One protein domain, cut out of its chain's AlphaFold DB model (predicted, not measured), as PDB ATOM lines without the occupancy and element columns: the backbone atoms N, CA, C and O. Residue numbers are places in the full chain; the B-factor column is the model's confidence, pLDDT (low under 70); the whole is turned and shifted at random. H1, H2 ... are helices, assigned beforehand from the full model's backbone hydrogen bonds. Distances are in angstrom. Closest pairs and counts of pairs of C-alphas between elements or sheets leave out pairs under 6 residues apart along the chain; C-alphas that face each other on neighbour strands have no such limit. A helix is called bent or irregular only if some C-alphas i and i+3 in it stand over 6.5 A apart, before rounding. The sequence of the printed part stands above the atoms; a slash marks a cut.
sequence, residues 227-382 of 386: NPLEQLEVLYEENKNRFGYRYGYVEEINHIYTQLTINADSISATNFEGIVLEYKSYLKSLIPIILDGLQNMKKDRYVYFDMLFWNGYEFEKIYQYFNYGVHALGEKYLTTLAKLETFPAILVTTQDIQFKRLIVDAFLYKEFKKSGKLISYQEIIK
ATOM      1  N   ASN A 227     232.825 248.821 325.966       97.62
ATOM      2  CA  ASN A 227     231.587 248.517 326.671       97.62
ATOM      3  C   ASN A 227     231.353 249.535 327.809       97.62
ATOM      4  O   ASN A 227     232.146 249.588 328.751       97.62
ATOM      5  N   PRO A 228     230.242 250.302 327.791       97.06
ATOM      6  CA  PRO A 228     229.956 251.301 328.821       97.06
ATOM      7  C   PRO A 228     229.829 250.737 330.241       97.06
ATOM      8  O   PRO A 228     230.193 251.421 331.193       97.06
ATOM      9  N   LEU A 229     229.295 249.521 330.399       98.06
ATOM     10  CA  LEU A 229     229.123 248.900 331.715       98.06
ATOM     11  C   LEU A 229     230.471 248.461 332.287       98.06
ATOM     12  O   LEU A 229     230.784 248.808 333.420       98.06
ATOM     13  N   GLU A 230     231.304 247.807 331.475       98.25
ATOM     14  CA  GLU A 230     232.674 247.444 331.869       98.25
ATOM     15  C   GLU A 230     233.510 248.697 332.171       98.25
ATOM     16  O   GLU A 230     234.262 248.735 333.145       98.25
ATOM     17  N   GLN A 231     233.342 249.776 331.394       98.38
ATOM     18  CA  GLN A 231     233.995 251.052 331.681       98.38
ATOM     19  C   GLN A 231     233.579 251.611 333.048       98.38
ATOM     20  O   GLN A 231     234.431 252.110 333.780       98.38
ATOM     21  N   LEU A 232     232.294 251.549 333.407       98.25
ATOM     22  CA  LEU A 232     231.799 252.023 334.704       98.25
ATOM     23  C   LEU A 232     232.347 251.199 335.872       98.25
ATOM     24  O   LEU A 232     232.666 251.777 336.907       98.25
ATOM     25  N   GLU A 233     232.518 249.886 335.703       98.31
ATOM     26  CA  GLU A 233     233.170 249.026 336.702       98.31
ATOM     27  C   GLU A 233     234.632 249.442 336.929       98.31
ATOM     28  O   GLU A 233     235.061 249.613 338.073       98.31
ATOM     29  N   VAL A 234     235.382 249.701 335.849       98.38
ATOM     30  CA  VAL A 234     236.752 250.238 335.935       98.38
ATOM     31  C   VAL A 234     236.767 251.595 336.641       98.38
ATOM     32  O   VAL A 234     237.573 251.814 337.546       98.38
ATOM     33  N   LEU A 235     235.863 252.509 336.270       97.50
ATOM     34  CA  LEU A 235     235.776 253.838 336.885       97.50
ATOM     35  C   LEU A 235     235.405 253.761 338.369       97.50
ATOM     36  O   LEU A 235     235.894 254.576 339.152       97.50
ATOM     37  N   TYR A 236     234.582 252.793 338.778       97.12
ATOM     38  CA  TYR A 236     234.215 252.589 340.177       97.12
ATOM     39  C   TYR A 236     235.434 252.225 341.032       97.12
ATOM     40  O   TYR A 236     235.696 252.862 342.059       97.12
ATOM     41  N   GLU A 237     236.224 251.243 340.590       96.94
ATOM     42  CA  GLU A 237     237.436 250.837 341.307       96.94
ATOM     43  C   GLU A 237     238.510 251.937 341.281       96.94
ATOM     44  O   GLU A 237     239.143 252.213 342.307       96.94
ATOM     45  N   GLU A 238     238.671 252.646 340.162       96.38
ATOM     46  CA  GLU A 238     239.560 253.811 340.086       96.38
ATOM     47  C   GLU A 238     239.119 254.935 341.027       96.38
ATOM     48  O   GLU A 238     239.945 255.514 341.738       96.38
ATOM     49  N   ASN A 239     237.818 255.224 341.108       94.38
ATOM     50  CA  ASN A 239     237.292 256.212 342.040       94.38
ATOM     51  C   ASN A 239     237.609 255.833 343.487       94.38
ATOM     52  O   ASN A 239     238.098 256.656 344.260       94.38
ATOM     53  N   LYS A 240     237.365 254.578 343.858       92.50
ATOM     54  CA  LYS A 240     237.678 254.051 345.187       92.50
ATOM     55  C   LYS A 240     239.157 254.223 345.540       92.50
ATOM     56  O   LYS A 240     239.470 254.610 346.664       92.50
ATOM     57  N   ASN A 241     240.058 254.001 344.587       91.94
ATOM     58  CA  ASN A 241     241.498 254.177 344.780       91.94
ATOM     59  C   ASN A 241     241.917 255.657 344.896       91.94
ATOM     60  O   ASN A 241     242.847 255.989 345.640       91.94
ATOM     61  N   ARG A 242     241.230 256.551 344.174       92.44
ATOM     62  CA  ARG A 242     241.547 257.987 344.079       92.44
ATOM     63  C   ARG A 242     240.898 258.833 345.175       92.44
ATOM     64  O   ARG A 242     241.563 259.688 345.757       92.44
ATOM     65  N   PHE A 243     239.627 258.597 345.468       89.69
ATOM     66  CA  PHE A 243     238.790 259.409 346.358       89.69
ATOM     67  C   PHE A 243     238.167 258.608 347.504       89.69
ATOM     68  O   PHE A 243     237.781 259.195 348.512       89.69
ATOM     69  N   GLY A 244     238.096 257.280 347.382       88.25
ATOM     70  CA  GLY A 244     237.476 256.413 348.377       88.25
ATOM     71  C   GLY A 244     236.070 255.946 348.004       88.25
ATOM     72  O   GLY A 244     235.537 256.269 346.949       88.25
ATOM     73  N   TYR A 245     235.443 255.182 348.902       85.75
ATOM     74  CA  TYR A 245     234.141 254.539 348.659       85.75
ATOM     75  C   TYR A 245     232.924 255.462 348.792       85.75
ATOM     76  O   TYR A 245     231.811 255.043 348.495       85.75
ATOM     77  N   ARG A 246     233.100 256.676 349.322       83.69
ATOM     78  CA  ARG A 246     231.997 257.607 349.633       83.69
ATOM     79  C   ARG A 246     232.135 258.965 348.953       83.69
ATOM     80  O   ARG A 246     231.294 259.835 349.146       83.69
ATOM     81  N   TYR A 247     233.221 259.170 348.218       86.69
ATOM     82  CA  TYR A 247     233.595 260.463 347.661       86.69
ATOM     83  C   TYR A 247     234.008 260.318 346.199       86.69
ATOM     84  O   TYR A 247     234.061 259.210 345.675       86.69
ATOM     85  N   GLY A 248     234.305 261.432 345.530       89.25
ATOM     86  CA  GLY A 248     234.497 261.422 344.080       89.25
ATOM     87  C   GLY A 248     233.162 261.210 343.362       89.25
ATOM     88  O   GLY A 248     232.183 261.856 343.732       89.25
ATOM     89  N   TYR A 249     233.134 260.309 342.384       91.88
ATOM     90  CA  TYR A 249     232.033 260.051 341.450       91.88
ATOM     91  C   TYR A 249     231.216 258.780 341.768       91.88
ATOM     92  O   TYR A 249     230.569 258.226 340.882       91.88
ATOM     93  N   VAL A 250     231.277 258.252 343.002       91.69
ATOM     94  CA  VAL A 250     230.607 256.983 343.377       91.69
ATOM     95  C   VAL A 250     229.117 256.993 343.045       91.69
ATOM     96  O   VAL A 250     228.615 256.039 342.456       91.69
ATOM     97  N   GLU A 251     228.414 258.058 343.428       89.81
ATOM     98  CA  GLU A 251     226.964 258.161 343.244       89.81
ATOM     99  C   GLU A 251     226.605 258.246 341.760       89.81
ATOM    100  O   GLU A 251     225.682 257.575 341.299       89.81
ATOM    101  N   GLU A 252     227.373 259.017 340.991       91.50
ATOM    102  CA  GLU A 252     227.205 259.163 339.551       91.50
ATOM    103  C   GLU A 252     227.424 257.839 338.816       91.50
ATOM    104  O   GLU A 252     226.584 257.432 338.012       91.50
ATOM    105  N   ILE A 253     228.522 257.144 339.123       94.69
ATOM    106  CA  ILE A 253     228.865 255.853 338.517       94.69
ATOM    107  C   ILE A 253     227.781 254.820 338.833       94.69
ATOM    108  O   ILE A 253     227.269 254.175 337.918       94.69
ATOM    109  N   ASN A 254     227.381 254.701 340.104       93.56
ATOM    110  CA  ASN A 254     226.357 253.747 340.530       93.56
ATOM    111  C   ASN A 254     224.995 254.034 339.893       93.56
ATOM    112  O   ASN A 254     224.306 253.103 339.468       93.56
ATOM    113  N   HIS A 255     224.604 255.310 339.815       92.25
ATOM    114  CA  HIS A 255     223.355 255.716 339.176       92.25
ATOM    115  C   HIS A 255     223.361 255.348 337.694       92.25
ATOM    116  O   HIS A 255     222.473 254.621 337.253       92.25
ATOM    117  N   ILE A 256     224.383 255.765 336.940       95.12
ATOM    118  CA  ILE A 256     224.495 255.460 335.506       95.12
ATOM    119  C   ILE A 256     224.506 253.945 335.281       95.12
ATOM    120  O   ILE A 256     223.739 253.451 334.454       95.12
ATOM    121  N   TYR A 257     225.325 253.203 336.031       96.69
ATOM    122  CA  TYR A 257     225.413 251.747 335.921       96.69
ATOM    123  C   TYR A 257     224.039 251.097 336.125       96.69
ATOM    124  O   TYR A 257     223.553 250.361 335.263       96.69
ATOM    125  N   THR A 258     223.353 251.454 337.213       94.75
ATOM    126  CA  THR A 258     222.009 250.948 337.512       94.75
ATOM    127  C   THR A 258     221.041 251.264 336.372       94.75
ATOM    128  O   THR A 258     220.417 250.358 335.833       94.75
ATOM    129  N   GLN A 259     220.960 252.520 335.930       94.56
ATOM    130  CA  GLN A 259     220.027 252.928 334.875       94.56
ATOM    131  C   GLN A 259     220.289 252.228 333.530       94.56
ATOM    132  O   GLN A 259     219.347 251.889 332.808       94.56
ATOM    133  N   LEU A 260     221.554 251.975 333.180       96.19
ATOM    134  CA  LEU A 260     221.903 251.295 331.933       96.19
ATOM    135  C   LEU A 260     221.547 249.800 331.954       96.19
ATOM    136  O   LEU A 260     221.074 249.304 330.928       96.19
ATOM    137  N   THR A 261     221.698 249.123 333.099       96.25
ATOM    138  CA  THR A 261     221.417 247.677 333.259       96.25
ATOM    139  C   THR A 261     219.930 247.311 333.266       96.25
ATOM    140  O   THR A 261     219.587 246.177 332.936       96.25
ATOM    141  N   ILE A 262     219.035 248.248 333.599       95.00
ATOM    142  CA  ILE A 262     217.586 247.988 333.649       95.00
ATOM    143  C   ILE A 262     217.070 247.531 332.277       95.00
ATOM    144  O   ILE A 262     217.201 248.251 331.280       95.00
ATOM    145  N   ASN A 263     216.432 246.359 332.242       89.88
ATOM    146  CA  ASN A 263     215.732 245.852 331.066       89.88
ATOM    147  C   ASN A 263     214.465 246.702 330.811       89.88
ATOM    148  O   ASN A 263     213.665 246.931 331.719       89.88
ATOM    149  N   ALA A 264     214.306 247.182 329.575       88.81
ATOM    150  CA  ALA A 264     213.194 248.034 329.155       88.81
ATOM    151  C   ALA A 264     212.235 247.351 328.160       88.81
ATOM    152  O   ALA A 264     211.417 248.022 327.538       88.81
ATOM    153  N   ASP A 265     212.285 246.025 328.039       88.31
ATOM    154  CA  ASP A 265     211.504 245.258 327.065       88.31
ATOM    155  C   ASP A 265     209.993 245.464 327.250       88.31
ATOM    156  O   ASP A 265     209.238 245.475 326.278       88.31
ATOM    157  N   SER A 266     209.553 245.710 328.488       85.75
ATOM    158  CA  SER A 266     208.155 245.967 328.862       85.75
ATOM    159  C   SER A 266     207.559 247.253 328.274       85.75
ATOM    160  O   SER A 266     206.341 247.428 328.317       85.75
ATOM    161  N   ILE A 267     208.390 248.147 327.730       86.75
ATOM    162  CA  ILE A 267     207.963 249.363 327.018       86.75
ATOM    163  C   ILE A 267     208.352 249.345 325.537       86.75
ATOM    164  O   ILE A 267     208.190 250.369 324.867       86.75
ATOM    165  N   SER A 268     208.838 248.212 325.020       83.69
ATOM    166  CA  SER A 268     209.152 248.057 323.595       83.69
ATOM    167  C   SER A 268     207.920 248.338 322.739       83.69
ATOM    168  O   SER A 268     206.797 248.007 323.124       83.69
ATOM    169  N   ALA A 269     208.127 248.943 321.572       79.81
ATOM    170  CA  ALA A 269     207.081 249.355 320.639       79.81
ATOM    171  C   ALA A 269     206.083 250.393 321.196       79.81
ATOM    172  O   ALA A 269     205.032 250.632 320.599       79.81
ATOM    173  N   THR A 270     206.412 251.056 322.310       85.00
ATOM    174  CA  THR A 270     205.684 252.240 322.786       85.00
ATOM    175  C   THR A 270     206.431 253.516 322.403       85.00
ATOM    176  O   THR A 270     207.654 253.529 322.282       85.00
ATOM    177  N   ASN A 271     205.723 254.647 322.323       82.62
ATOM    178  CA  ASN A 271     206.358 255.963 322.132       82.62
ATOM    179  C   ASN A 271     207.358 256.327 323.250       82.62
ATOM    180  O   ASN A 271     208.128 257.278 323.106       82.62
ATOM    181  N   PHE A 272     207.328 255.603 324.373       89.69
ATOM    182  CA  PHE A 272     208.211 255.818 325.510       89.69
ATOM    183  C   PHE A 272     209.577 255.133 325.343       89.69
ATOM    184  O   PHE A 272     210.554 255.585 325.936       89.69
ATOM    185  N   GLU A 273     209.677 254.108 324.490       92.62
ATOM    186  CA  GLU A 273     210.935 253.415 324.185       92.62
ATOM    187  C   GLU A 273     212.006 254.400 323.700       92.62
ATOM    188  O   GLU A 273     213.105 254.458 324.252       92.62
ATOM    189  N   GLY A 274     211.655 255.261 322.737       93.19
ATOM    190  CA  GLY A 274     212.567 256.281 322.213       93.19
ATOM    191  C   GLY A 274     213.039 257.278 323.276       93.19
ATOM    192  O   GLY A 274     214.194 257.692 323.256       93.19
ATOM    193  N   ILE A 275     212.179 257.614 324.247       94.75
ATOM    194  CA  ILE A 275     212.514 258.522 325.358       94.75
ATOM    195  C   ILE A 275     213.569 257.878 326.264       94.75
ATOM    196  O   ILE A 275     214.551 258.518 326.639       94.75
ATOM    197  N   VAL A 276     213.390 256.595 326.587       95.50
ATOM    198  CA  VAL A 276     214.337 255.840 327.416       95.50
ATOM    199  C   VAL A 276     215.661 255.617 326.689       95.50
ATOM    200  O   VAL A 276     216.714 255.792 327.298       95.50
ATOM    201  N   LEU A 277     215.642 255.285 325.395       95.19
ATOM    202  CA  LEU A 277     216.866 255.127 324.599       95.19
ATOM    203  C   LEU A 277     217.662 256.436 324.503       95.19
ATOM    204  O   LEU A 277     218.892 256.419 324.619       95.19
ATOM    205  N   GLU A 278     216.979 257.570 324.342       95.38
ATOM    206  CA  GLU A 278     217.613 258.890 324.334       95.38
ATOM    207  C   GLU A 278     218.251 259.210 325.693       95.38
ATOM    208  O   GLU A 278     219.415 259.611 325.747       95.38
ATOM    209  N   TYR A 279     217.536 258.967 326.795       95.62
ATOM    210  CA  TYR A 279     218.069 259.168 328.144       95.62
ATOM    211  C   TYR A 279     219.263 258.249 328.443       95.62
ATOM    212  O   TYR A 279     220.299 258.716 328.910       95.62
ATOM    213  N   LYS A 280     219.189 256.957 328.096       95.88
ATOM    214  CA  LYS A 280     220.334 256.041 328.238       95.88
ATOM    215  C   LYS A 280     221.535 256.489 327.397       95.88
ATOM    216  O   LYS A 280     222.673 256.330 327.831       95.88
ATOM    217  N   SER A 281     221.307 257.066 326.218       95.94
ATOM    218  CA  SER A 281     222.379 257.631 325.383       95.94
ATOM    219  C   SER A 281     223.015 258.864 326.031       95.94
ATOM    220  O   SER A 281     224.240 258.988 326.031       95.94
ATOM    221  N   TYR A 282     222.208 259.725 326.654       94.75
ATOM    222  CA  TYR A 282     222.702 260.831 327.475       94.75
ATOM    223  C   TYR A 282     223.563 260.332 328.640       94.75
ATOM    224  O   TYR A 282     224.696 260.778 328.786       94.75
ATOM    225  N   LEU A 283     223.097 259.344 329.408       94.56
ATOM    226  CA  LEU A 283     223.872 258.784 330.519       94.56
ATOM    227  C   LEU A 283     225.223 258.216 330.059       94.56
ATOM    228  O   LEU A 283     226.246 258.460 330.696       94.56
ATOM    229  N   LYS A 284     225.261 257.524 328.910       95.62
ATOM    230  CA  LYS A 284     226.522 257.054 328.308       95.62
ATOM    231  C   LYS A 284     227.467 258.207 327.959       95.62
ATOM    232  O   LYS A 284     228.673 258.064 328.127       95.62
ATOM    233  N   SER A 285     226.938 259.350 327.520       93.44
ATOM    234  CA  SER A 285     227.750 260.533 327.198       93.44
ATOM    235  C   SER A 285     228.418 261.180 328.420       93.44
ATOM    236  O   SER A 285     229.383 261.921 328.255       93.44
ATOM    237  N   LEU A 286     227.960 260.865 329.638       93.00
ATOM    238  CA  LEU A 286     228.577 261.334 330.882       93.00
ATOM    239  C   LEU A 286     229.799 260.499 331.294       93.00
ATOM    240  O   LEU A 286     230.645 260.985 332.041       93.00
ATOM    241  N   ILE A 287     229.930 259.262 330.799       94.94
ATOM    242  CA  ILE A 287     231.030 258.354 331.165       94.94
ATOM    243  C   ILE A 287     232.410 258.962 330.837       94.94
ATOM    244  O   ILE A 287     233.266 258.965 331.723       94.94
ATOM    245  N   PRO A 288     232.647 259.550 329.643       93.94
ATOM    246  CA  PRO A 288     233.906 260.239 329.353       93.94
ATOM    247  C   PRO A 288     234.188 261.445 330.262       93.94
ATOM    248  O   PRO A 288     235.348 261.728 330.545       93.94
ATOM    249  N   ILE A 289     233.149 262.138 330.744       92.00
ATOM    250  CA  ILE A 289     233.289 263.285 331.659       92.00
ATOM    251  C   ILE A 289     233.775 262.801 333.029       92.00
ATOM    252  O   ILE A 289     234.717 263.356 333.589       92.00
ATOM    253  N   ILE A 290     233.176 261.721 333.543       93.81
ATOM    254  CA  ILE A 290     233.609 261.080 334.793       93.81
ATOM    255  C   ILE A 290     235.049 260.575 334.659       93.81
ATOM    256  O   ILE A 290     235.857 260.780 335.566       93.81
ATOM    257  N   LEU A 291     235.387 259.951 333.525       95.19
ATOM    258  CA  LEU A 291     236.744 259.493 333.240       95.19
ATOM    259  C   LEU A 291     237.748 260.647 333.284       95.19
ATOM    260  O   LEU A 291     238.752 260.531 333.985       95.19
ATOM    261  N   ASP A 292     237.476 261.760 332.595       93.94
ATOM    262  CA  ASP A 292     238.351 262.937 332.618       93.94
ATOM    263  C   ASP A 292     238.504 263.502 334.037       93.94
ATOM    264  O   ASP A 292     239.623 263.758 334.495       93.94
ATOM    265  N   GLY A 293     237.397 263.615 334.775       93.12
ATOM    266  CA  GLY A 293     237.393 264.061 336.163       93.12
ATOM    267  C   GLY A 293     238.275 263.193 337.064       93.12
ATOM    268  O   GLY A 293     239.139 263.704 337.786       93.12
ATOM    269  N   LEU A 294     238.122 261.868 336.986       94.44
ATOM    270  CA  LEU A 294     238.953 260.914 337.722       94.44
ATOM    271  C   LEU A 294     240.424 260.973 337.294       94.44
ATOM    272  O   LEU A 294     241.311 261.016 338.155       94.44
ATOM    273  N   GLN A 295     240.702 261.014 335.988       96.25
ATOM    274  CA  GLN A 295     242.062 261.075 335.447       96.25
ATOM    275  C   GLN A 295     242.784 262.343 335.911       96.25
ATOM    276  O   GLN A 295     243.942 262.289 336.325       96.25
ATOM    277  N   ASN A 296     242.090 263.481 335.906       94.12
ATOM    278  CA  ASN A 296     242.647 264.778 336.272       94.12
ATOM    279  C   ASN A 296     242.567 265.090 337.770       94.12
ATOM    280  O   ASN A 296     242.996 266.174 338.179       94.12
ATOM    281  N   MET A 297     242.060 264.165 338.590       92.19
ATOM    282  CA  MET A 297     241.841 264.365 340.026       92.19
ATOM    283  C   MET A 297     241.011 265.629 340.312       92.19
ATOM    284  O   MET A 297     241.321 266.408 341.215       92.19
ATOM    285  N   LYS A 298     239.975 265.852 339.499       87.19
ATOM    286  CA  LYS A 298     239.021 266.953 339.624       87.19
ATOM    287  C   LYS A 298     237.644 266.368 339.876       87.19
ATOM    288  O   LYS A 298     237.189 265.510 339.123       87.19
ATOM    289  N   LYS A 299     236.967 266.861 340.908       73.12
ATOM    290  CA  LYS A 299     235.535 266.641 341.067       73.12
ATOM    291  C   LYS A 299     234.807 267.887 340.594       73.12
ATOM    292  O   LYS A 299     234.839 268.909 341.283       73.12
ATOM    293  N   ASP A 300     234.153 267.800 339.444       61.03
ATOM    294  CA  ASP A 300     233.181 268.818 339.079       61.03
ATOM    295  C   ASP A 300     231.994 268.676 340.028       61.03
ATOM    296  O   ASP A 300     231.371 267.622 340.143       61.03
ATOM    297  N   ARG A 301     231.716 269.742 340.782       55.06
ATOM    298  CA  ARG A 301     230.776 269.750 341.916       55.06
ATOM    299  C   ARG A 301     229.322 269.421 341.525       55.06
ATOM    300  O   ARG A 301     228.476 269.340 342.412       55.06
ATOM    301  N   TYR A 302     229.038 269.269 340.234       55.91
ATOM    302  CA  TYR A 302     227.701 269.354 339.657       55.91
ATOM    303  C   TYR A 302     227.222 268.078 338.953       55.91
ATOM    304  O   TYR A 302     226.020 267.944 338.789       55.91
ATOM    305  N   VAL A 303     228.079 267.093 338.649       63.06
ATOM    306  CA  VAL A 303     227.702 265.988 337.738       63.06
ATOM    307  C   VAL A 303     226.473 265.196 338.211       63.06
ATOM    308  O   VAL A 303     225.573 264.954 337.411       63.06
ATOM    309  N   TYR A 304     226.359 264.843 339.500       65.75
ATOM    310  CA  TYR A 304     225.133 264.199 340.000       65.75
ATOM    311  C   TYR A 304     223.901 265.113 339.976       65.75
ATOM    312  O   TYR A 304     222.815 264.681 339.595       65.75
ATOM    313  N   PHE A 305     224.049 266.375 340.382       61.75
ATOM    314  CA  PHE A 305     222.933 267.325 340.397       61.75
ATOM    315  C   PHE A 305     222.462 267.680 338.982       61.75
ATOM    316  O   PHE A 305     221.268 267.877 338.783       61.75
ATOM    317  N   ASP A 306     223.358 267.660 337.999       67.12
ATOM    318  CA  ASP A 306     223.051 267.855 336.582       67.12
ATOM    319  C   ASP A 306     222.273 266.668 335.984       67.12
ATOM    320  O   ASP A 306     221.667 266.788 334.922       67.12
ATOM    321  N   MET A 307     222.245 265.518 336.672       74.19
ATOM    322  CA  MET A 307     221.367 264.389 336.336       74.19
ATOM    323  C   MET A 307     219.979 264.490 336.986       74.19
ATOM    324  O   MET A 307     219.105 263.677 336.684       74.19
ATOM    325  N   LEU A 308     219.745 265.472 337.865       83.31
ATOM    326  CA  LEU A 308     218.430 265.730 338.446       83.31
ATOM    327  C   LEU A 308     217.707 266.790 337.615       83.31
ATOM    328  O   LEU A 308     217.938 267.985 337.753       83.31
ATOM    329  N   PHE A 309     216.776 266.350 336.777       90.69
ATOM    330  CA  PHE A 309     216.017 267.221 335.869       90.69
ATOM    331  C   PHE A 309     214.751 267.821 336.492       90.69
ATOM    332  O   PHE A 309     213.835 268.246 335.784       90.69
ATOM    333  N   TRP A 310     214.679 267.853 337.820       92.69
ATOM    334  CA  TRP A 310     213.491 268.253 338.561       92.69
ATOM    335  C   TRP A 310     213.793 269.247 339.675       92.69
ATOM    336  O   TRP A 310     214.920 269.384 340.145       92.69
ATOM    337  N   ASN A 311     212.746 269.932 340.121       91.69
ATOM    338  CA  ASN A 311     212.748 270.708 341.351       91.69
ATOM    339  C   ASN A 311     211.423 270.517 342.111       91.69
ATOM    340  O   ASN A 311     210.453 269.959 341.594       91.69
ATOM    341  N   GLY A 312     211.388 271.001 343.348       93.00
ATOM    342  CA  GLY A 312     210.176 271.015 344.161       93.00
ATOM    343  C   GLY A 312     210.046 269.838 345.125       93.00
ATOM    344  O   GLY A 312     210.707 268.803 345.015       93.00
ATOM    345  N   TYR A 313     209.174 270.043 346.107       94.25
ATOM    346  CA  TYR A 313     208.992 269.164 347.258       94.25
ATOM    347  C   TYR A 313     208.456 267.782 346.863       94.25
ATOM    348  O   TYR A 313     208.894 266.765 347.392       94.25
ATOM    349  N   GLU A 314     207.519 267.714 345.919       95.69
ATOM    350  CA  GLU A 314     206.883 266.459 345.520       95.69
ATOM    351  C   GLU A 314     207.885 265.500 344.871       95.69
ATOM    352  O   GLU A 314     207.905 264.315 345.210       95.69
ATOM    353  N   PHE A 315     208.764 266.011 344.003       95.38
ATOM    354  CA  PHE A 315     209.833 265.202 343.430       95.38
ATOM    355  C   PHE A 315     210.870 264.799 344.473       95.38
ATOM    356  O   PHE A 315     211.259 263.637 344.492       95.38
ATOM    357  N   GLU A 316     211.223 265.666 345.425       93.94
ATOM    358  CA  GLU A 316     212.070 265.260 346.553       93.94
ATOM    359  C   GLU A 316     211.483 264.030 347.272       93.94
ATOM    360  O   GLU A 316     212.201 263.074 347.573       93.94
ATOM    361  N   LYS A 317     210.159 263.999 347.476       96.12
ATOM    362  CA  LYS A 317     209.474 262.861 348.109       96.12
ATOM    363  C   LYS A 317     209.421 261.625 347.220       96.12
ATOM    364  O   LYS A 317     209.551 260.515 347.738       96.12
ATOM    365  N   ILE A 318     209.264 261.786 345.909       95.50
ATOM    366  CA  ILE A 318     209.344 260.677 344.948       95.50
ATOM    367  C   ILE A 318     210.756 260.070 344.941       95.50
ATOM    368  O   ILE A 318     210.895 258.852 344.990       95.50
ATOM    369  N   TYR A 319     211.816 260.880 344.956       93.62
ATOM    370  CA  TYR A 319     213.187 260.356 344.966       93.62
ATOM    371  C   TYR A 319     213.573 259.753 346.322       93.62
ATOM    372  O   TYR A 319     214.330 258.786 346.361       93.62
ATOM    373  N   GLN A 320     212.992 260.222 347.433       93.88
ATOM    374  CA  GLN A 320     213.062 259.509 348.717       93.88
ATOM    375  C   GLN A 320     212.413 258.119 348.616       93.88
ATOM    376  O   GLN A 320     212.995 257.145 349.089       93.88
ATOM    377  N   TYR A 321     211.263 257.994 347.943       94.69
ATOM    378  CA  TYR A 321     210.664 256.685 347.653       94.69
ATOM    379  C   TYR A 321     211.589 255.807 346.795       94.69
ATOM    380  O   TYR A 321     211.802 254.649 347.141       94.69
ATOM    381  N   PHE A 322     212.197 256.352 345.738       93.00
ATOM    382  CA  PHE A 322     213.131 255.590 344.900       93.00
ATOM    383  C   PHE A 322     214.371 255.097 345.653       93.00
ATOM    384  O   PHE A 322     214.822 253.980 345.411       93.00
ATOM    385  N   ASN A 323     214.911 255.906 346.565       89.81
ATOM    386  CA  ASN A 323     216.144 255.575 347.279       89.81
ATOM    387  C   ASN A 323     215.918 254.612 348.453       89.81
ATOM    388  O   ASN A 323     216.785 253.790 348.736       89.81
ATOM    389  N   TYR A 324     214.779 254.710 349.145       89.81
ATOM    390  CA  TYR A 324     214.520 253.933 350.365       89.81
ATOM    391  C   TYR A 324     213.509 252.801 350.181       89.81
ATOM    392  O   TYR A 324     213.328 251.984 351.079       89.81
ATOM    393  N   GLY A 325     212.795 252.773 349.056       86.50
ATOM    394  CA  GLY A 325     211.741 251.804 348.760       86.50
ATOM    395  C   GLY A 325     210.448 251.973 349.564       86.50
ATOM    396  O   GLY A 325     209.416 251.430 349.178       86.50
ATOM    397  N   VAL A 326     210.468 252.746 350.655       87.38
ATOM    398  CA  VAL A 326     209.315 252.980 351.530       87.38
ATOM    399  C   VAL A 326     209.195 254.470 351.832       87.38
ATOM    400  O   VAL A 326     209.958 255.024 352.620       87.38
ATOM    401  N   HIS A 327     208.217 255.132 351.209       91.56
ATOM    402  CA  HIS A 327     207.876 256.524 351.506       91.56
ATOM    403  C   HIS A 327     206.451 256.843 351.021       91.56
ATOM    404  O   HIS A 327     206.243 257.195 349.858       91.56
ATOM    405  N   ALA A 328     205.462 256.745 351.917       93.06
ATOM    406  CA  ALA A 328     204.031 256.778 351.577       93.06
ATOM    407  C   ALA A 328     203.608 258.011 350.757       93.06
ATOM    408  O   ALA A 328     202.818 257.915 349.819       93.06
ATOM    409  N   LEU A 329     204.153 259.188 351.083       94.62
ATOM    410  CA  LEU A 329     203.837 260.412 350.349       94.62
ATOM    411  C   LEU A 329     204.477 260.429 348.949       94.62
ATOM    412  O   LEU A 329     203.865 260.901 347.996       94.62
ATOM    413  N   GLY A 330     205.683 259.872 348.820       94.44
ATOM    414  CA  GLY A 330     206.402 259.772 347.548       94.44
ATOM    415  C   GLY A 330     205.730 258.789 346.601       94.44
ATOM    416  O   GLY A 330     205.490 259.109 345.440       94.44
ATOM    417  N   GLU A 331     205.328 257.634 347.129       93.88
ATOM    418  CA  GLU A 331     204.536 256.638 346.409       93.88
ATOM    419  C   GLU A 331     203.193 257.213 345.939       93.88
ATOM    420  O   GLU A 331     202.791 257.004 344.792       93.88
ATOM    421  N   LYS A 332     202.517 258.000 346.787       94.31
ATOM    422  CA  LYS A 332     201.270 258.681 346.417       94.31
ATOM    423  C   LYS A 332     201.478 259.650 345.251       94.31
ATOM    424  O   LYS A 332     200.711 259.592 344.291       94.31
ATOM    425  N   TYR A 333     202.500 260.507 345.305       94.88
ATOM    426  CA  TYR A 333     202.810 261.431 344.206       94.88
ATOM    427  C   TYR A 333     203.182 260.694 342.917       94.88
ATOM    428  O   TYR A 333     202.684 261.036 341.846       94.88
ATOM    429  N   LEU A 334     203.987 259.633 343.013       93.88
ATOM    430  CA  LEU A 334     204.337 258.805 341.861       93.88
ATOM    431  C   LEU A 334     203.105 258.132 341.244       93.88
ATOM    432  O   LEU A 334     202.952 258.130 340.028       93.88
ATOM    433  N   THR A 335     202.196 257.614 342.072       91.75
ATOM    434  CA  THR A 335     200.937 257.003 341.616       91.75
ATOM    435  C   THR A 335     200.059 258.014 340.882       91.75
ATOM    436  O   THR A 335     199.399 257.669 339.904       91.75
ATOM    437  N   THR A 336     200.039 259.269 341.334       92.25
ATOM    438  CA  THR A 336     199.336 260.347 340.632       92.25
ATOM    439  C   THR A 336     199.980 260.649 339.276       92.25
ATOM    440  O   THR A 336     199.247 260.735 338.294       92.25
ATOM    441  N   LEU A 337     201.314 260.742 339.189       90.56
ATOM    442  CA  LEU A 337     202.015 260.928 337.907       90.56
ATOM    443  C   LEU A 337     201.770 259.766 336.943       90.56
ATOM    444  O   LEU A 337     201.478 259.988 335.773       90.56
ATOM    445  N   ALA A 338     201.834 258.532 337.440       88.81
ATOM    446  CA  ALA A 338     201.707 257.328 336.629       88.81
ATOM    447  C   ALA A 338     200.316 257.148 335.996       88.81
ATOM    448  O   ALA A 338     200.176 256.389 335.043       88.81
ATOM    449  N   LYS A 339     199.293 257.853 336.498       88.50
ATOM    450  CA  LYS A 339     197.939 257.876 335.918       88.50
ATOM    451  C   LYS A 339     197.784 258.853 334.750       88.50
ATOM    452  O   LYS A 339     196.735 258.851 334.112       88.50
ATOM    453  N   LEU A 340     198.775 259.706 334.487       86.94
ATOM    454  CA  LEU A 340     198.739 260.625 333.354       86.94
ATOM    455  C   LEU A 340     199.026 259.861 332.059       86.94
ATOM    456  O   LEU A 340     199.974 259.083 332.003       86.94
ATOM    457  N   GLU A 341     198.294 260.171 330.986       82.56
ATOM    458  CA  GLU A 341     198.476 259.556 329.654       82.56
ATOM    459  C   GLU A 341     199.887 259.744 329.070       82.56
ATOM    460  O   GLU A 341     200.281 259.072 328.122       82.56
ATOM    461  N   THR A 342     200.664 260.673 329.634       85.19
ATOM    462  CA  THR A 342     202.038 260.951 329.200       85.19
ATOM    463  C   THR A 342     203.035 259.881 329.669       85.19
ATOM    464  O   THR A 342     204.097 259.728 329.062       85.19
ATOM    465  N   PHE A 343     202.710 259.131 330.728       88.44
ATOM    466  CA  PHE A 343     203.528 258.031 331.237       88.44
ATOM    467  C   PHE A 343     202.993 256.676 330.749       88.44
ATOM    468  O   PHE A 343     201.791 256.523 330.531       88.44
ATOM    469  N   PRO A 344     203.858 255.661 330.580       86.69
ATOM    470  CA  PRO A 344     203.413 254.348 330.142       86.69
ATOM    471  C   PRO A 344     202.655 253.639 331.274       86.69
ATOM    472  O   PRO A 344     203.075 253.676 332.431       86.69
ATOM    473  N   ALA A 345     201.571 252.932 330.937       84.94
ATOM    474  CA  ALA A 345     200.691 252.274 331.913       84.94
ATOM    475  C   ALA A 345     201.425 251.288 332.847       84.94
ATOM    476  O   ALA A 345     201.036 251.115 334.003       84.94
ATOM    477  N   ILE A 346     202.525 250.690 332.371       86.06
ATOM    478  CA  ILE A 346     203.399 249.797 333.146       86.06
ATOM    479  C   ILE A 346     203.960 250.466 334.417       86.06
ATOM    480  O   ILE A 346     204.249 249.781 335.394       86.06
ATOM    481  N   LEU A 347     204.082 251.803 334.446       87.56
ATOM    482  CA  LEU A 347     204.591 252.541 335.607       87.56
ATOM    483  C   LEU A 347     203.695 252.357 336.843       87.56
ATOM    484  O   LEU A 347     204.190 252.345 337.970       87.56
ATOM    485  N   VAL A 348     202.387 252.182 336.625       83.88
ATOM    486  CA  VAL A 348     201.396 251.935 337.684       83.88
ATOM    487  C   VAL A 348     201.485 250.501 338.206       83.88
ATOM    488  O   VAL A 348     201.280 250.267 339.394       83.88
ATOM    489  N   THR A 349     201.747 249.533 337.325       85.88
ATOM    490  CA  THR A 349     201.591 248.103 337.633       85.88
ATOM    491  C   THR A 349     202.880 247.430 338.089       85.88
ATOM    492  O   THR A 349     202.827 246.455 338.837       85.88
ATOM    493  N   THR A 350     204.037 247.937 337.668       89.38
ATOM    494  CA  THR A 350     205.333 247.377 338.060       89.38
ATOM    495  C   THR A 350     205.622 247.589 339.550       89.38
ATOM    496  O   THR A 350     205.246 248.601 340.140       89.38
ATOM    497  N   GLN A 351     206.323 246.639 340.168       89.88
ATOM    498  CA  GLN A 351     206.880 246.778 341.522       89.88
ATOM    499  C   GLN A 351     208.380 247.096 341.504       89.88
ATOM    500  O   GLN A 351     208.955 247.403 342.545       89.88
ATOM    501  N   ASP A 352     209.012 247.075 340.328       92.62
ATOM    502  CA  ASP A 352     210.425 247.403 340.179       92.62
ATOM    503  C   ASP A 352     210.636 248.917 340.321       92.62
ATOM    504  O   ASP A 352     210.309 249.709 339.436       92.62
ATOM    505  N   ILE A 353     211.182 249.317 341.467       92.75
ATOM    506  CA  ILE A 353     211.425 250.715 341.826       92.75
ATOM    507  C   ILE A 353     212.482 251.357 340.924       92.75
ATOM    508  O   ILE A 353     212.347 252.530 340.572       92.75
ATOM    509  N   GLN A 354     213.508 250.608 340.514       92.94
ATOM    510  CA  GLN A 354     214.552 251.143 339.642       92.94
ATOM    511  C   GLN A 354     214.003 251.369 338.238       92.94
ATOM    512  O   GLN A 354     214.245 252.421 337.648       92.94
ATOM    513  N   PHE A 355     213.170 250.450 337.748       93.94
ATOM    514  CA  PHE A 355     212.438 250.656 336.506       93.94
ATOM    515  C   PHE A 355     211.501 251.871 336.586       93.94
ATOM    516  O   PHE A 355     211.498 252.700 335.676       93.94
ATOM    517  N   LYS A 356     210.762 252.060 337.694       94.12
ATOM    518  CA  LYS A 356     209.954 253.281 337.903       94.12
ATOM    519  C   LYS A 356     210.811 254.546 337.822       94.12
ATOM    520  O   LYS A 356     210.411 255.506 337.163       94.12
ATOM    521  N   ARG A 357     211.985 254.541 338.463       94.50
ATOM    522  CA  ARG A 357     212.939 255.657 338.414       94.50
ATOM    523  C   ARG A 357     213.420 255.924 336.990       94.50
ATOM    524  O   ARG A 357     213.374 257.075 336.577       94.50
ATOM    525  N   LEU A 358     213.780 254.893 336.223       95.06
ATOM    526  CA  LEU A 358     214.201 255.035 334.823       95.06
ATOM    527  C   LEU A 358     213.151 255.750 333.976       95.06
ATOM    528  O   LEU A 358     213.479 256.659 333.216       95.06
ATOM    529  N   ILE A 359     211.885 255.354 334.117       94.88
ATOM    530  CA  ILE A 359     210.774 255.966 333.384       94.88
ATOM    531  C   ILE A 359     210.628 257.449 333.750       94.88
ATOM    532  O   ILE A 359     210.504 258.295 332.864       94.88
ATOM    533  N   VAL A 360     210.661 257.775 335.045       95.00
ATOM    534  CA  VAL A 360     210.524 259.159 335.515       95.00
ATOM    535  C   VAL A 360     211.720 260.014 335.095       95.00
ATOM    536  O   VAL A 360     211.515 261.082 334.523       95.00
ATOM    537  N   ASP A 361     212.947 259.536 335.294       95.06
ATOM    538  CA  ASP A 361     214.167 260.240 334.893       95.06
ATOM    539  C   ASP A 361     214.183 260.518 333.381       95.06
ATOM    540  O   ASP A 361     214.445 261.647 332.962       95.06
ATOM    541  N   ALA A 362     213.844 259.521 332.555       95.25
ATOM    542  CA  ALA A 362     213.830 259.665 331.101       95.25
ATOM    543  C   ALA A 362     212.796 260.699 330.631       95.25
ATOM    544  O   ALA A 362     213.075 261.514 329.746       95.25
ATOM    545  N   PHE A 363     211.611 260.704 331.247       95.00
ATOM    546  CA  PHE A 363     210.601 261.726 330.985       95.00
ATOM    547  C   PHE A 363     211.092 263.126 331.366       95.00
ATOM    548  O   PHE A 363     210.983 264.059 330.567       95.00
ATOM    549  N   LEU A 364     211.650 263.278 332.569       95.00
ATOM    550  CA  LEU A 364     212.122 264.569 333.059       95.00
ATOM    551  C   LEU A 364     213.275 265.108 332.214       95.00
ATOM    552  O   LEU A 364     213.267 266.286 331.871       95.00
ATOM    553  N   TYR A 365     214.207 264.248 331.798       95.12
ATOM    554  CA  TYR A 365     215.272 264.604 330.864       95.12
ATOM    555  C   TYR A 365     214.716 265.150 329.540       95.12
ATOM    556  O   TYR A 365     215.147 266.204 329.063       95.12
ATOM    557  N   LYS A 366     213.706 264.485 328.963       95.00
ATOM    558  CA  LYS A 366     213.050 264.945 327.731       95.00
ATOM    559  C   LYS A 366     212.414 266.325 327.896       95.00
ATOM    560  O   LYS A 366     212.563 267.178 327.020       95.00
ATOM    561  N   GLU A 367     211.684 266.555 328.982       93.88
ATOM    562  CA  GLU A 367     211.037 267.849 329.230       93.88
ATOM    563  C   GLU A 367     212.058 268.948 329.572       93.88
ATOM    564  O   GLU A 367     211.914 270.088 329.115       93.88
ATOM    565  N   PHE A 368     213.138 268.611 330.281       93.44
ATOM    566  CA  PHE A 368     214.269 269.509 330.512       93.44
ATOM    567  C   PHE A 368     214.913 269.933 329.189       93.44
ATOM    568  O   PHE A 368     215.071 271.125 328.941       93.44
ATOM    569  N   LYS A 369     215.191 268.990 328.282       93.56
ATOM    570  CA  LYS A 369     215.770 269.285 326.962       93.56
ATOM    571  C   LYS A 369     214.889 270.215 326.120       93.56
ATOM    572  O   LYS A 369     215.408 271.036 325.371       93.56
ATOM    573  N   LYS A 370     213.562 270.109 326.243       92.56
ATOM    574  CA  LYS A 370     212.615 270.999 325.549       92.56
ATOM    575  C   LYS A 370     212.566 272.403 326.145       92.56
ATOM    576  O   LYS A 370     212.420 273.369 325.405       92.56
ATOM    577  N   SER A 371     212.591 272.504 327.470       92.25
ATOM    578  CA  SER A 371     212.323 273.757 328.185       92.25
ATOM    579  C   SER A 371     213.583 274.520 328.600       92.25
ATOM    580  O   SER A 371     213.498 275.710 328.894       92.25
ATOM    581  N   GLY A 372     214.738 273.850 328.646       90.75
ATOM    582  CA  GLY A 372     216.005 274.391 329.137       90.75
ATOM    583  C   GLY A 372     216.041 274.641 330.649       90.75
ATOM    584  O   GLY A 372     216.940 275.334 331.121       90.75
ATOM    585  N   LYS A 373     215.065 274.134 331.416       91.94
ATOM    586  CA  LYS A 373     214.962 274.352 332.865       91.94
ATOM    587  C   LYS A 373     214.491 273.100 333.604       91.94
ATOM    588  O   LYS A 373     213.837 272.236 333.028       91.94
ATOM    589  N   LEU A 374     214.796 273.040 334.902       92.50
ATOM    590  CA  LEU A 374     214.324 271.986 335.804       92.50
ATOM    591  C   LEU A 374     212.793 271.957 335.874       92.50
ATOM    592  O   LEU A 374     212.154 273.010 335.960       92.50
ATOM    593  N   ILE A 375     212.228 270.751 335.883       93.81
ATOM    594  CA  ILE A 375     210.783 270.521 335.810       93.81
ATOM    595  C   ILE A 375     210.189 270.366 337.211       93.81
ATOM    596  O   ILE A 375     210.639 269.544 338.009       93.81
ATOM    597  N   SER A 376     209.150 271.136 337.516       93.62
ATOM    598  CA  SER A 376     208.387 270.978 338.754       93.62
ATOM    599  C   SER A 376     207.240 269.982 338.583       93.62
ATOM    600  O   SER A 376     206.671 269.819 337.503       93.62
ATOM    601  N   TYR A 377     206.839 269.346 339.682       93.50
ATOM    602  CA  TYR A 377     205.705 268.417 339.691       93.50
ATOM    603  C   TYR A 377     204.410 269.077 339.186       93.50
ATOM    604  O   TYR A 377     203.651 268.493 338.413       93.50
ATOM    605  N   GLN A 378     204.192 270.335 339.577       90.75
ATOM    606  CA  GLN A 378     203.009 271.118 339.220       90.75
ATOM    607  C   GLN A 378     202.911 271.407 337.716       90.75
ATOM    608  O   GLN A 378     201.805 271.485 337.188       90.75
ATOM    609  N   GLU A 379     204.038 271.543 337.015       89.81
ATOM    610  CA  GLU A 379     204.056 271.751 335.559       89.81
ATOM    611  C   GLU A 379     203.611 270.513 334.772       89.81
ATOM    612  O   GLU A 379     203.161 270.648 333.637       89.81
ATOM    613  N   ILE A 380     203.705 269.325 335.375       90.06
ATOM    614  CA  ILE A 380     203.316 268.061 334.741       90.06
ATOM    615  C   ILE A 380     201.834 267.759 334.986       90.06
ATOM    616  O   ILE A 380     201.148 267.288 334.085       90.06
ATOM    617  N   ILE A 381     201.332 268.032 336.196       87.50
ATOM    618  CA  ILE A 381     199.939 267.718 336.564       87.50
ATOM    619  C   ILE A 381     198.929 268.787 336.131       87.50
ATOM    620  O   ILE A 381     197.734 268.500 336.074       87.50
ATOM    621  N   LYS A 382     199.365 270.027 335.877       78.19
ATOM    622  CA  LYS A 382     198.455 271.084 335.424       78.19
ATOM    623  C   LYS A 382     198.125 270.872 333.944       78.19
ATOM    624  O   LYS A 382     199.044 270.668 333.151       78.19
TER     625      LYS A 382
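AT A GLANCE: This is residues 227 to 382 of the 386 residues of an uncharacterized protein of Cytobacillus firmus (UniProt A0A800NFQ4). A long, nearly straight helix, H3, runs along much of the longest axis, with the hairpin of H1 and H2 beside it, and H7 crosses its first arm, H3a, about perpendicularly. H4 and H5 pack together beyond H7, with the short H6 at the end of H5 and the short H8 close by, while a long unnamed stretch, residues 296 to 312, leads back from H3b to H4. The printed part has 156 residues with eight named helices, H1 to H8 in order, and no named strand; its class is all helix. It is compact, with a radius of gyration of the C-alphas of 16.0 A and spans of 44 by 33 by 31 A.

IN THESE COORDINATES: H1, residues 228 to 242, begins at C-alpha 228 (229.956, 251.301, 328.821) and is 20.3 A long. H2 holds residues 250 to 261, 16.5 A. H3, residues 271 to 295, was assigned as one helix by its hydrogen bonds but is bent: C-alphas 285 and 288 are 6.5 A apart. Its arms are H3a, residues 271 to 285, 22.5 A, and H3b, residues 288 to 295, at a shallow tilt of 25 degrees. H4 holds residues 313 to 324, H5 residues 328 to 338 and H6 residues 346 to 349. H7, residues 353 to 371, is 26.8 A long and starts at C-alpha 353 (211.425, 250.715, 341.826). H8, residues 377 to 381, ends at C-alpha 381 (199.939, 267.718, 336.564).

HOW THE PARTS SIT: H1 and H2 touch as a helical hairpin, opposite ways at a shallow tilt of 15 degrees, their closest C-alphas those of Leu 232 and Ile 253, 6.1 A apart. H1 also touches H3b, with C-alphas 239 and 294 closest at 6.6 A. H2 and H3a form another hairpin, at a steep tilt of 39 degrees; residues 256 to 260 touch residues 280 to 284, and C-alphas 256 and 283 are closest at 6.0 A. Residues 275 to 280 of H3a touch residues 358 to 366 of H7, about perpendicular at 85 degrees, with C-alphas 279 and 362 closest at 5.2 A. H4 and H5 touch, only just about perpendicular at 73 degrees, with C-alphas 318 and 330 closest at 4.0 A. H5 and H6 only just touch, with 3 pairs of C-alphas within 8 A, those of Ala 338 and Val 348 closest at 5.5 A. H5 and H7 are near each other. H8 is close to H4 but not clearly touching, C-alphas 314 and 377 being closest at 6.3 A. Every O i to N i+4 pair is within hydrogen-bond range in H1, H2, H3b, H4, H5, H7 and H8, and 10 of 11 are in H3a; H6 is too short for such a pair.

THE WHOLE: The C-alphas of Asn 241 and Lys 382, the two farthest apart, are 47.2 A apart. The printed part has no cut. The link from H3 to H4, 17 residues, is long; residues 310 to 311 pair with residues 375 to 376, parallel. Mean pLDDT of the printed part is 90.6, and residues 300 to 306 are under 70.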